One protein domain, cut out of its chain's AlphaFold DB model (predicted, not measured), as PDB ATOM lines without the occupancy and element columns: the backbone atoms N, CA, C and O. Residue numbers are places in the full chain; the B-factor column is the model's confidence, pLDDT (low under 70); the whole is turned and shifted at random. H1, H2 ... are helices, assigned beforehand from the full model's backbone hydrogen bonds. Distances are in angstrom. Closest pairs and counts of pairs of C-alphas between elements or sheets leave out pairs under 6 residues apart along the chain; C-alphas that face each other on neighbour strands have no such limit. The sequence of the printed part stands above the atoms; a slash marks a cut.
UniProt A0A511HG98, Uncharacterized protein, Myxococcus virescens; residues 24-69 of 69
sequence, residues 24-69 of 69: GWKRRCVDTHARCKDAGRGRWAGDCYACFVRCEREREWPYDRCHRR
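AT A GLANCE: This is residues 24 to 69 of the 69 residues of an uncharacterized protein of Myxococcus virescens (UniProt A0A511HG98). Two helices lie side by side as a helical hairpin, H1 the longer, and the last stretch, residues 59 to 69, folds back along one side of the pair. The printed part has 46 residues with two named helices, H1 then H2, and no named strand; the class is all helix. The whole is compact, with a radius of gyration of the C-alphas of 9.3 A, and elongated, spanning 26 by 17 by 13 A.

IN THESE COORDINATES: H1, residues 24 to 39, is 22.1 A long and begins at C-alpha 24 (44.098, 25.892, -18.369). H2, residues 48 to 58, is 15.3 A long and ends at C-alpha 58 (41.484, 33.981, -8.723).

HOW THE PARTS SIT: H1 and H2 touch; their closest C-alphas, those of Cys 36 and Cys 48, are 5.7 A apart. They run opposite ways at a shallow tilt of 11 degrees, as a hairpin. In H1 and H2 every O i to N i+4 pair is within hydrogen-bond range.

THE WHOLE: The C-alphas farthest apart, Gly 24 and Gly 42, are 27.4 A apart. The printed part has no cut, and the 8-residue link is short. Mean pLDDT of the printed part is 84.0; residue 41 is under 70.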
ATOM      1  N   GLY A  24      44.972  25.347 -17.334       71.19
ATOM      2  CA  GLY A  24      44.098  25.892 -18.369       71.19
ATOM      3  C   GLY A  24      43.764  27.358 -18.109       71.19
ATOM      4  O   GLY A  24      43.798  28.175 -19.031       71.19
ATOM      5  N   TRP A  25      43.557  27.719 -16.838       78.81
ATOM      6  CA  TRP A  25      43.406  29.117 -16.443       78.81
ATOM      7  C   TRP A  25      44.684  29.916 -16.674       78.81
ATOM      8  O   TRP A  25      44.615  31.006 -17.223       78.81
ATOM      9  N   LYS A  26      45.860  29.365 -16.349       83.00
ATOM     10  CA  LYS A  26      47.142  30.065 -16.507       83.00
ATOM     11  C   LYS A  26      47.419  30.357 -17.979       83.00
ATOM     12  O   LYS A  26      47.736  31.489 -18.337       83.00
ATOM     13  N   ARG A  27      47.200  29.364 -18.849       84.50
ATOM     14  CA  ARG A  27      47.251  29.512 -20.311       84.50
ATOM     15  C   ARG A  27      46.273  30.592 -20.779       84.50
ATOM     16  O   ARG A  27      46.662  31.447 -21.568       84.50
ATOM     17  N   ARG A  28      45.040  30.599 -20.258       85.25
ATOM     18  CA  ARG A  28      44.011  31.600 -20.579       85.25
ATOM     19  C   ARG A  28      44.390  33.007 -20.108       85.25
ATOM     20  O   ARG A  28      44.212  33.950 -20.875       85.25
ATOM     21  N   CYS A  29      44.956  33.160 -18.911       88.06
ATOM     22  CA  CYS A  29      45.438  34.443 -18.401       88.06
ATOM     23  C   CYS A  29      46.570  34.993 -19.270       88.06
ATOM     24  O   CYS A  29      46.546  36.162 -19.637       88.06
ATOM     25  N   VAL A  30      47.553  34.150 -19.609       88.31
ATOM     26  CA  VAL A  30      48.699  34.547 -20.439       88.31
ATOM     27  C   VAL A  30      48.242  34.926 -21.848       88.31
ATOM     28  O   VAL A  30      48.642  35.979 -22.340       88.31
ATOM     29  N   ASP A  31      47.371  34.125 -22.471       88.75
ATOM     30  CA  ASP A  31      46.813  34.408 -23.802       88.75
ATOM     31  C   ASP A  31      46.034  35.732 -23.807       88.75
ATOM     32  O   ASP A  31      46.250  36.595 -24.657       88.75
ATOM     33  N   THR A  32      45.193  35.951 -22.794       88.25
ATOM     34  CA  THR A  32      44.393  37.178 -22.667       88.25
ATOM     35  C   THR A  32      45.263  38.402 -22.382       88.25
ATOM     36  O   THR A  32      45.062  39.458 -22.978       88.25
ATOM     37  N   HIS A  33      46.282  38.267 -21.532       88.62
ATOM     38  CA  HIS A  33      47.256  39.324 -21.274       88.62
ATOM     39  C   HIS A  33      48.058  39.688 -22.533       88.62
ATOM     40  O   HIS A  33      48.258  40.873 -22.805       88.62
ATOM     41  N   ALA A  34      48.473  38.696 -23.328       89.44
ATOM     42  CA  ALA A  34      49.136  38.930 -24.606       89.44
ATOM     43  C   ALA A  34      48.221  39.698 -25.570       89.44
ATOM     44  O   ALA A  34      48.641  40.716 -26.112       89.44
ATOM     45  N   ARG A  35      46.945  39.296 -25.692       87.81
ATOM     46  CA  ARG A  35      45.937  40.028 -26.480       87.81
ATOM     47  C   ARG A  35      45.719  41.454 -25.983       87.81
ATOM     48  O   ARG A  35      45.537  42.347 -26.799       87.81
ATOM     49  N   CYS A  36      45.728  41.672 -24.671       86.94
ATOM     50  CA  CYS A  36      45.592  42.999 -24.075       86.94
ATOM     51  C   CYS A  36      46.776  43.904 -24.438       86.94
ATOM     52  O   CYS A  36      46.577  45.039 -24.870       86.94
ATOM     53  N   LYS A  37      48.010  43.387 -24.326       86.12
ATOM     54  CA  LYS A  37      49.222  44.101 -24.754       86.12
ATOM     55  C   LYS A  37      49.215  44.404 -26.252       86.12
ATOM     56  O   LYS A  37      49.540  45.524 -26.633       86.12
ATOM     57  N   ASP A  38      48.846  43.422 -27.069       87.88
ATOM     58  CA  ASP A  38      48.833  43.512 -28.532       87.88
ATOM     59  C   ASP A  38      47.746  44.468 -29.054       87.88
ATOM     60  O   ASP A  38      47.981  45.263 -29.962       87.88
ATOM     61  N   ALA A  39      46.568  44.477 -28.420       84.25
ATOM     62  CA  ALA A  39      45.453  45.342 -28.802       84.25
ATOM     63  C   ALA A  39      45.761  46.848 -28.663       84.25
ATOM     64  O   ALA A  39      45.134  47.658 -29.357       84.25
ATOM     65  N   GLY A  40      46.721  47.214 -27.805       70.94
ATOM     66  CA  GLY A  40      47.158  48.589 -27.574       70.94
ATOM     67  C   GLY A  40      46.220  49.404 -26.673       70.94
ATOM     68  O   GLY A  40      45.095  49.005 -26.359       70.94
ATOM     69  N   ARG A  41      46.691  50.585 -26.237       62.91
ATOM     70  CA  ARG A  41      45.915  51.490 -25.371       62.91
ATOM     71  C   ARG A  41      44.684  51.998 -26.134       62.91
ATOM     72  O   ARG A  41      44.822  52.770 -27.073       62.91
ATOM     73  N   GLY A  42      43.493  51.554 -25.733       70.62
ATOM     74  CA  GLY A  42      42.212  52.007 -26.290       70.62
ATOM     75  C   GLY A  42      41.273  50.885 -26.731       70.62
ATOM     76  O   GLY A  42      40.061  51.074 -26.696       70.62
ATOM     77  N   ARG A  43      41.803  49.701 -27.071       79.50
ATOM     78  CA  ARG A  43      40.987  48.517 -27.414       79.50
ATOM     79  C   ARG A  43      40.754  47.564 -26.250       79.50
ATOM     80  O   ARG A  43      39.989  46.615 -26.382       79.50
ATOM     81  N   TRP A  44      41.402  47.799 -25.119       82.44
ATOM     82  CA  TRP A  44      41.246  46.988 -23.921       82.44
ATOM     83  C   TRP A  44      40.935  47.876 -22.719       82.44
ATOM     84  O   TRP A  44      41.520  48.951 -22.575       82.44
ATOM     85  N   ALA A  45      39.993  47.443 -21.886       83.94
ATOM     86  CA  ALA A  45      39.623  48.118 -20.652       83.94
ATOM     87  C   ALA A  45      40.537  47.672 -19.501       83.94
ATOM     88  O   ALA A  45      40.792  46.483 -19.338       83.94
ATOM     89  N   GLY A  46      41.016  48.625 -18.697       81.69
ATOM     90  CA  GLY A  46      41.857  48.353 -17.528       81.69
ATOM     91  C   GLY A  46      43.327  48.042 -17.838       81.69
ATOM     92  O   GLY A  46      43.745  47.890 -18.986       81.69
ATOM     93  N   ASP A  47      44.132  47.966 -16.779       87.06
ATOM     94  CA  ASP A  47      45.556  47.646 -16.868       87.06
ATOM     95  C   ASP A  47      45.778  46.147 -17.092       87.06
ATOM     96  O   ASP A  47      45.538  45.328 -16.198       87.06
ATOM     97  N   CYS A  48      46.323  45.789 -18.262       86.00
ATOM     98  CA  CYS A  48      46.634  44.402 -18.638       86.00
ATOM     99  C   CYS A  48      47.387  43.653 -17.530       86.00
ATOM    100  O   CYS A  48      47.054  42.515 -17.198       86.00
ATOM    101  N   TYR A  49      48.399  44.305 -16.949       86.50
ATOM    102  CA  TYR A  49      49.250  43.708 -15.925       86.50
ATOM    103  C   TYR A  49      48.504  43.495 -14.600       86.50
ATOM    104  O   TYR A  49      48.595  42.423 -14.006       86.50
ATOM    105  N   ALA A  50      47.703  44.474 -14.162       90.06
ATOM    106  CA  ALA A  50      46.905  44.352 -12.940       90.06
ATOM    107  C   ALA A  50      45.884  43.207 -13.042       90.06
ATOM    108  O   ALA A  50      45.656  42.470 -12.081       90.06
ATOM    109  N   CYS A  51      45.300  43.023 -14.226       89.00
ATOM    110  CA  CYS A  51      44.361  41.939 -14.487       89.00
ATOM    111  C   CYS A  51      45.030  40.572 -14.585       89.00
ATOM    112  O   CYS A  51      44.457  39.596 -14.111       89.00
ATOM    113  N   PHE A  52      46.259  40.499 -15.103       88.50
ATOM    114  CA  PHE A  52      47.043  39.268 -15.080       88.50
ATOM    115  C   PHE A  52      47.322  38.798 -13.645       88.50
ATOM    116  O   PHE A  52      47.033  37.650 -13.317       88.50
ATOM    117  N   VAL A  53      47.759  39.700 -12.756       89.62
ATOM    118  CA  VAL A  53      48.013  39.371 -11.339       89.62
ATOM    119  C   VAL A  53      46.742  38.901 -10.621       89.62
ATOM    120  O   VAL A  53      46.792  37.973  -9.812       89.62
ATOM    121  N   ARG A  54      45.581  39.507 -10.910       89.50
ATOM    122  CA  ARG A  54      44.293  39.005 -10.396       89.50
ATOM    123  C   ARG A  54      43.957  37.631 -10.945       89.50
ATOM    124  O   ARG A  54      43.567  36.766 -10.173       89.50
ATOM    125  N   CYS A  55      44.169  37.425 -12.239       88.31
ATOM    126  CA  CYS A  55      43.920  36.147 -12.885       88.31
ATOM    127  C   CYS A  55      44.755  35.020 -12.269       88.31
ATOM    128  O   CYS A  55      44.263  33.910 -12.124       88.31
ATOM    129  N   GLU A  56      45.978  35.304 -11.812       86.56
ATOM    130  CA  GLU A  56      46.786  34.334 -11.065       86.56
ATOM    131  C   GLU A  56      46.262  34.036  -9.656       86.56
ATOM    132  O   GLU A  56      46.379  32.903  -9.187       86.56
ATOM    133  N   ARG A  57      45.654  35.021  -8.988       88.06
ATOM    134  CA  ARG A  57      45.058  34.843  -7.655       88.06
ATOM    135  C   ARG A  57      43.730  34.100  -7.707       88.06
ATOM    136  O   ARG A  57      43.532  33.159  -6.946       88.06
ATOM    137  N   GLU A  58      42.842  34.522  -8.597       86.94
ATOM    138  CA  GLU A  58      41.484  33.981  -8.723       86.94
ATOM    139  C   GLU A  58      41.428  32.765  -9.651       86.94
ATOM    140  O   GLU A  58      40.427  32.058  -9.683       86.94
ATOM    141  N   ARG A  59      42.523  32.485 -10.372       87.56
ATOM    142  CA  ARG A  59      42.603  31.446 -11.410       87.56
ATOM    143  C   ARG A  59      41.556  31.646 -12.506       87.56
ATOM    144  O   ARG A  59      41.137  30.695 -13.157       87.56
ATOM    145  N   GLU A  60      41.145  32.889 -12.718       84.56
ATOM    146  CA  GLU A  60      40.139  33.280 -13.695       84.56
ATOM    147  C   GLU A  60      40.348  34.734 -14.121       84.56
ATOM    148  O   GLU A  60      40.701  35.592 -13.313       84.56
ATOM    149  N   TRP A  61      40.162  35.019 -15.412       85.31
ATOM    150  CA  TRP A  61      40.374  36.364 -15.931       85.31
ATOM    151  C   TRP A  61      39.179  37.263 -15.588       85.31
ATOM    152  O   TRP A  61      38.056  36.930 -15.966       85.31
ATOM    153  N   PRO A  62      39.386  38.418 -14.930       85.50
ATOM    154  CA  PRO A  62      38.292  39.288 -14.508       85.50
ATOM    155  C   PRO A  62      37.735  40.092 -15.694       85.50
ATOM    156  O   PRO A  62      38.117  41.246 -15.915       85.50
ATOM    157  N   TYR A  63      36.822  39.487 -16.459       83.56
ATOM    158  CA  TYR A  63      36.225  40.092 -17.655       83.56
ATOM    159  C   TYR A  63      35.418  41.365 -17.362       83.56
ATOM    160  O   TYR A  63      35.421  42.267 -18.194       83.56
ATOM    161  N   ASP A  64      34.836  41.519 -16.169       83.75
ATOM    162  CA  ASP A  64      34.148  42.755 -15.755       83.75
ATOM    163  C   ASP A  64      35.025  44.004 -15.871       83.75
ATOM    164  O   ASP A  64      34.568  45.076 -16.264       83.75
ATOM    165  N   ARG A  65      36.311  43.875 -15.531       80.69
ATOM    166  CA  ARG A  65      37.247  45.008 -15.498       80.69
ATOM    167  C   ARG A  65      38.216  45.005 -16.664       80.69
ATOM    168  O   ARG A  65      38.650  46.070 -17.087       80.69
ATOM    169  N   CYS A  66      38.550  43.815 -17.152       85.00
ATOM    170  CA  CYS A  66      39.501  43.610 -18.223       85.00
ATOM    171  C   CYS A  66      38.883  42.823 -19.361       85.00
ATOM    172  O   CYS A  66      39.048  41.612 -19.478       85.00
ATOM    173  N   HIS A  67      38.227  43.551 -20.247       81.50
ATOM    174  CA  HIS A  67      37.685  43.036 -21.490       81.50
ATOM    175  C   HIS A  67      38.160  43.894 -22.654       81.50
ATOM    176  O   HIS A  67      38.543  45.059 -22.500       81.50
ATOM    177  N   ARG A  68      38.125  43.300 -23.845       80.88
ATOM    178  CA  ARG A  68      38.232  44.064 -25.081       80.88
ATOM    179  C   ARG A  68      37.020  45.000 -25.160       80.88
ATOM    180  O   ARG A  68      35.901  44.537 -24.945       80.88
ATOM    181  N   ARG A  69      37.267  46.284 -25.409       72.12
ATOM    182  CA  ARG A  69      36.221  47.277 -25.683       72.12
ATOM    183  C   ARG A  69      35.632  47.081 -27.074       72.12
ATOM    184  O   ARG A  69      36.378  46.603 -27.961       72.12
TER     185      ARG A  69